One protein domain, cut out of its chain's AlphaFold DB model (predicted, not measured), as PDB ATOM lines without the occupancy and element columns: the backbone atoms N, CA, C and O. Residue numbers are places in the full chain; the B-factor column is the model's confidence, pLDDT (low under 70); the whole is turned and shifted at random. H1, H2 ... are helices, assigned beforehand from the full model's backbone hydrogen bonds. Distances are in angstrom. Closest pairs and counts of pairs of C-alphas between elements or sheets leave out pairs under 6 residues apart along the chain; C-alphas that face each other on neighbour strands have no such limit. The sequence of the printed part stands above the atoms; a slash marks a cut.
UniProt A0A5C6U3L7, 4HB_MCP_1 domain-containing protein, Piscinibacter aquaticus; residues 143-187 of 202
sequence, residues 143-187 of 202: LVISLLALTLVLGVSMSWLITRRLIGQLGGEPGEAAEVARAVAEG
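AT A GLANCE: This is residues 143 to 187 of the 202 residues of the protein "4HB_MCP_1 domain-containing protein" of Piscinibacter aquaticus (UniProt A0A5C6U3L7). This is a long, thin rod of two helices placed nearly end to end: the long helix H1 makes most of the length, and after a small sideways step of the chain the shorter H2 carries on in roughly the same direction. The two helices do not fold back on each other, and residues 143 to 165 of H1 and 179 to 187 stand free at the two ends. The printed part has 45 residues with two named helices, H1 then H2, and no named strand; the class is all helix. It is extended, with a radius of gyration of the C-alphas of 17.6 A and spans of 60 by 13 by 10 A.

IN THESE COORDINATES: H1 runs from Leu 143 to Gln 169, 38.7 A from first to last C-alpha. Its C-alpha 143 is at (175.409, 238.753, 370.236) and its C-alpha 169 at (170.706, 249.148, 333.236). Residues 170 to 173 form a tight link. H2 follows from Pro 174 to Ala 185, 16.3 A long, and C-alpha 185 is at (165.173, 266.498, 323.757).

HOW THE PARTS SIT: H1 and H2 are close but not clearly touching, with 1 pair of C-alphas within 8 A. That closest pair is Ile 167 and Pro 174, whose C-alphas are 6.9 A apart. The helices run the same way at a shallow tilt of 34 degrees, only just short of steep. Their centres are 29.8 A apart. In H1 and H2 every O i to N i+4 pair is within hydrogen-bond range.

THE WHOLE: The two C-alphas farthest apart, those of Leu 143 and Gly 187, are 59.8 A apart. The printed part has no cut. The mean pLDDT of the printed part is 81.9, and residues 169 to 177 are under 70.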
ATOM      1  N   LEU A 143     176.541 239.067 371.108       91.56
ATOM      2  CA  LEU A 143     175.409 238.753 370.236       91.56
ATOM      3  C   LEU A 143     174.777 240.025 369.657       91.56
ATOM      4  O   LEU A 143     174.573 240.105 368.448       91.56
ATOM      5  N   VAL A 144     174.551 241.049 370.486       91.62
ATOM      6  CA  VAL A 144     174.035 242.353 370.034       91.62
ATOM      7  C   VAL A 144     174.987 243.008 369.030       91.62
ATOM      8  O   VAL A 144     174.548 243.422 367.960       91.62
ATOM      9  N   ILE A 145     176.291 243.059 369.325       93.88
ATOM     10  CA  ILE A 145     177.295 243.630 368.410       93.88
ATOM     11  C   ILE A 145     177.330 242.861 367.083       93.88
ATOM     12  O   ILE A 145     177.384 243.475 366.021       93.88
ATOM     13  N   SER A 146     177.251 241.531 367.129       91.69
ATOM     14  CA  SER A 146     177.262 240.686 365.929       91.69
ATOM     15  C   SER A 146     176.030 240.922 365.057       91.69
ATOM     16  O   SER A 146     176.152 241.029 363.839       91.69
ATOM     17  N   LEU A 147     174.849 241.062 365.667       92.06
ATOM     18  CA  LEU A 147     173.619 241.394 364.946       92.06
ATOM     19  C   LEU A 147     173.690 242.788 364.311       92.06
ATOM     20  O   LEU A 147     173.302 242.936 363.155       92.06
ATOM     21  N   LEU A 148     174.224 243.787 365.019       92.88
ATOM     22  CA  LEU A 148     174.424 245.136 364.472       92.88
ATOM     23  C   LEU A 148     175.414 245.146 363.300       92.88
ATOM     24  O   LEU A 148     175.177 245.801 362.287       92.88
ATOM     25  N   ALA A 149     176.517 244.404 363.411       91.88
ATOM     26  CA  ALA A 149     177.478 244.269 362.322       91.88
ATOM     27  C   ALA A 149     176.849 243.573 361.104       91.88
ATOM     28  O   ALA A 149     177.033 244.021 359.973       91.88
ATOM     29  N   LEU A 150     176.063 242.516 361.329       94.44
ATOM     30  CA  LEU A 150     175.368 241.792 360.268       94.44
ATOM     31  C   LEU A 150     174.375 242.693 359.524       94.44
ATOM     32  O   LEU A 150     174.379 242.716 358.294       94.44
ATOM     33  N   THR A 151     173.548 243.459 360.240       94.06
ATOM     34  CA  THR A 151     172.585 244.373 359.604       94.06
ATOM     35  C   THR A 151     173.284 245.488 358.829       94.06
ATOM     36  O   THR A 151     172.839 245.824 357.731       94.06
ATOM     37  N   LEU A 152     174.414 246.002 359.328       93.56
ATOM     38  CA  LEU A 152     175.234 246.980 358.612       93.56
ATOM     39  C   LEU A 152     175.797 246.403 357.304       93.56
ATOM     40  O   LEU A 152     175.656 247.023 356.249       93.56
ATOM     41  N   VAL A 153     176.384 245.202 357.349       94.75
ATOM     42  CA  VAL A 153     176.925 244.515 356.162       94.75
ATOM     43  C   VAL A 153     175.830 244.254 355.133       94.75
ATOM     44  O   VAL A 153     176.038 244.503 353.943       94.75
ATOM     45  N   LEU A 154     174.654 243.797 355.568       94.75
ATOM     46  CA  LEU A 154     173.508 243.582 354.685       94.75
ATOM     47  C   LEU A 154     173.037 244.892 354.042       94.75
ATOM     48  O   LEU A 154     172.797 244.916 352.835       94.75
ATOM     49  N   GLY A 155     172.968 245.984 354.809       94.06
ATOM     50  CA  GLY A 155     172.605 247.309 354.301       94.06
ATOM     51  C   GLY A 155     173.580 247.824 353.241       94.06
ATOM     52  O   GLY A 155     173.154 248.224 352.155       94.06
ATOM     53  N   VAL A 156     174.887 247.744 353.508       94.50
ATOM     54  CA  VAL A 156     175.939 248.132 352.551       94.50
ATOM     55  C   VAL A 156     175.891 247.257 351.298       94.50
ATOM     56  O   VAL A 156     175.931 247.774 350.183       94.50
ATOM     57  N   SER A 157     175.743 245.941 351.463       92.81
ATOM     58  CA  SER A 157     175.683 244.993 350.345       92.81
ATOM     59  C   SER A 157     174.469 245.244 349.452       92.81
ATOM     60  O   SER A 157     174.596 245.270 348.229       92.81
ATOM     61  N   MET A 158     173.296 245.480 350.050       93.81
ATOM     62  CA  MET A 158     172.083 245.844 349.316       93.81
ATOM     63  C   MET A 158     172.249 247.174 348.584       93.81
ATOM     64  O   MET A 158     171.960 247.245 347.391       93.81
ATOM     65  N   SER A 159     172.761 248.208 349.258       92.06
ATOM     66  CA  SER A 159     173.018 249.516 348.646       92.06
ATOM     67  C   SER A 159     173.961 249.402 347.440       92.06
ATOM     68  O   SER A 159     173.664 249.921 346.361       92.06
ATOM     69  N   TRP A 160     175.048 248.639 347.574       92.19
ATOM     70  CA  TRP A 160     176.007 248.397 346.498       92.19
ATOM     71  C   TRP A 160     175.397 247.624 345.320       92.19
ATOM     72  O   TRP A 160     175.575 248.017 344.166       92.19
ATOM     73  N   LEU A 161     174.629 246.563 345.590       90.06
ATOM     74  CA  LEU A 161     173.949 245.777 344.554       90.06
ATOM     75  C   LEU A 161     172.914 246.603 343.787       90.06
ATOM     76  O   LEU A 161     172.859 246.513 342.559       90.06
ATOM     77  N   ILE A 162     172.118 247.417 344.486       89.12
ATOM     78  CA  ILE A 162     171.143 248.325 343.867       89.12
ATOM     79  C   ILE A 162     171.871 249.329 342.972       89.12
ATOM     80  O   ILE A 162     171.534 249.453 341.795       89.12
ATOM     81  N   THR A 163     172.918 249.976 343.492       87.12
ATOM     82  CA  THR A 163     173.714 250.969 342.753       87.12
ATOM     83  C   THR A 163     174.318 250.366 341.484       87.12
ATOM     84  O   THR A 163     174.176 250.916 340.394       87.12
ATOM     85  N   ARG A 164     174.920 249.175 341.593       84.31
ATOM     86  CA  ARG A 164     175.511 248.460 340.456       84.31
ATOM     87  C   ARG A 164     174.469 248.057 339.409       84.31
ATOM     88  O   ARG A 164     174.755 248.144 338.216       84.31
ATOM     89  N   ARG A 165     173.278 247.614 339.828       82.19
ATOM     90  CA  ARG A 165     172.190 247.258 338.901       82.19
ATOM     91  C   ARG A 165     171.642 248.479 338.166       82.19
ATOM     92  O   ARG A 165     171.466 248.391 336.956       82.19
ATOM     93  N   LEU A 166     171.427 249.597 338.861       81.06
ATOM     94  CA  LEU A 166     170.951 250.841 338.246       81.06
ATOM     95  C   LEU A 166     171.941 251.364 337.194       81.06
ATOM     96  O   LEU A 166     171.542 251.624 336.063       81.06
ATOM     97  N   ILE A 167     173.237 251.425 337.519       78.00
ATOM     98  CA  ILE A 167     174.282 251.858 336.570       78.00
ATOM     99  C   ILE A 167     174.404 250.881 335.388       78.00
ATOM    100  O   ILE A 167     174.599 251.293 334.249       78.00
ATOM    101  N   GLY A 168     174.260 249.573 335.629       70.25
ATOM    102  CA  GLY A 168     174.280 248.563 334.569       70.25
ATOM    103  C   GLY A 168     173.111 248.677 333.584       70.25
ATOM    104  O   GLY A 168     173.321 248.497 332.386       70.25
ATOM    105  N   GLN A 169     171.905 248.989 334.070       65.69
ATOM    106  CA  GLN A 169     170.706 249.148 333.236       65.69
ATOM    107  C   GLN A 169     170.704 250.448 332.423       65.69
ATOM    108  O   GLN A 169     170.184 250.457 331.314       65.69
ATOM    109  N   LEU A 170     171.309 251.520 332.942       61.25
ATOM    110  CA  LEU A 170     171.396 252.814 332.252       61.25
ATOM    111  C   LEU A 170     172.426 252.834 331.107       61.25
ATOM    112  O   LEU A 170     172.478 253.800 330.355       61.25
ATOM    113  N   GLY A 171     173.211 251.765 330.926       56.03
ATOM    114  CA  GLY A 171     174.016 251.559 329.716       56.03
ATOM    115  C   GLY A 171     175.281 252.421 329.579       56.03
ATOM    116  O   GLY A 171     175.991 252.260 328.591       56.03
ATOM    117  N   GLY A 172     175.610 253.256 330.568       60.44
ATOM    118  CA  GLY A 172     176.760 254.171 330.589       60.44
ATOM    119  C   GLY A 172     176.853 254.906 331.931       60.44
ATOM    120  O   GLY A 172     176.080 254.605 332.847       60.44
ATOM    121  N   GLU A 173     177.788 255.847 332.089       64.12
ATOM    122  CA  GLU A 173     177.769 256.724 333.269       64.12
ATOM    123  C   GLU A 173     176.464 257.548 333.266       64.12
ATOM    124  O   GLU A 173     176.054 258.032 332.210       64.12
ATOM    125  N   PRO A 174     175.773 257.732 334.413       64.81
ATOM    126  CA  PRO A 174     174.491 258.445 334.461       64.81
ATOM    127  C   PRO A 174     174.528 259.838 333.815       64.81
ATOM    128  O   PRO A 174     173.516 260.294 333.288       64.81
ATOM    129  N   GLY A 175     175.694 260.494 333.847       65.25
ATOM    130  CA  GLY A 175     175.937 261.774 333.185       65.25
ATOM    131  C   GLY A 175     175.866 261.688 331.660       65.25
ATOM    132  O   GLY A 175     175.175 262.498 331.054       65.25
ATOM    133  N   GLU A 176     176.484 260.675 331.045       67.62
ATOM    134  CA  GLU A 176     176.449 260.474 329.588       67.62
ATOM    135  C   GLU A 176     175.031 260.147 329.105       67.62
ATOM    136  O   GLU A 176     174.559 260.700 328.114       67.62
ATOM    137  N   ALA A 177     174.308 259.287 329.832       69.00
ATOM    138  CA  ALA A 177     172.923 258.959 329.499       69.00
ATOM    139  C   ALA A 177     171.997 260.185 329.611       69.00
ATOM    140  O   ALA A 177     171.113 260.373 328.772       69.00
ATOM    141  N   ALA A 178     172.210 261.038 330.620       71.38
ATOM    142  CA  ALA A 178     171.467 262.282 330.791       71.38
ATOM    143  C   ALA A 178     171.803 263.322 329.708       71.38
ATOM    144  O   ALA A 178     170.890 263.983 329.213       71.38
ATOM    145  N   GLU A 179     173.072 263.454 329.307       72.12
ATOM    146  CA  GLU A 179     173.481 264.331 328.201       72.12
ATOM    147  C   GLU A 179     172.890 263.884 326.866       72.12
ATOM    148  O   GLU A 179     172.319 264.710 326.159       72.12
ATOM    149  N   VAL A 180     172.939 262.588 326.542       74.75
ATOM    150  CA  VAL A 180     172.327 262.053 325.315       74.75
ATOM    151  C   VAL A 180     170.815 262.276 325.326       74.75
ATOM    152  O   VAL A 180     170.256 262.740 324.335       74.75
ATOM    153  N   ALA A 181     170.135 262.005 326.445       74.44
ATOM    154  CA  ALA A 181     168.697 262.251 326.561       74.44
ATOM    155  C   ALA A 181     168.345 263.738 326.379       74.44
ATOM    156  O   ALA A 181     167.316 264.063 325.786       74.44
ATOM    157  N   ARG A 182     169.206 264.643 326.860       77.94
ATOM    158  CA  ARG A 182     169.030 266.090 326.727       77.94
ATOM    159  C   ARG A 182     169.298 266.580 325.306       77.94
ATOM    160  O   ARG A 182     168.480 267.332 324.793       77.94
ATOM    161  N   ALA A 183     170.357 266.104 324.654       78.38
ATOM    162  CA  ALA A 183     170.638 266.387 323.247       78.38
ATOM    163  C   ALA A 183     169.471 265.939 322.350       78.38
ATOM    164  O   ALA A 183     168.988 266.716 321.532       78.38
ATOM    165  N   VAL A 184     168.915 264.747 322.603       79.31
ATOM    166  CA  VAL A 184     167.715 264.250 321.909       79.31
ATOM    167  C   VAL A 184     166.491 265.135 322.177       79.31
ATOM    168  O   VAL A 184     165.744 265.433 321.246       79.31
ATOM    169  N   ALA A 185     166.273 265.586 323.418       82.25
ATOM    170  CA  ALA A 185     165.173 266.498 323.757       82.25
ATOM    171  C   ALA A 185     165.329 267.891 323.117       82.25
ATOM    172  O   ALA A 185     164.334 268.533 322.786       82.25
ATOM    173  N   GLU A 186     166.567 268.337 322.916       83.06
ATOM    174  CA  GLU A 186     166.929 269.565 322.200       83.06
ATOM    175  C   GLU A 186     166.946 269.366 320.667       83.06
ATOM    176  O   GLU A 186     167.138 270.322 319.917       83.06
ATOM    177  N   GLY A 187     166.660 268.147 320.189       79.06
ATOM    178  CA  GLY A 187     166.515 267.804 318.771       79.06
ATOM    179  C   GLY A 187     167.815 267.421 318.059       79.06
ATOM    180  O   GLY A 187     167.799 267.206 316.846       79.06
TER     181      GLY A 187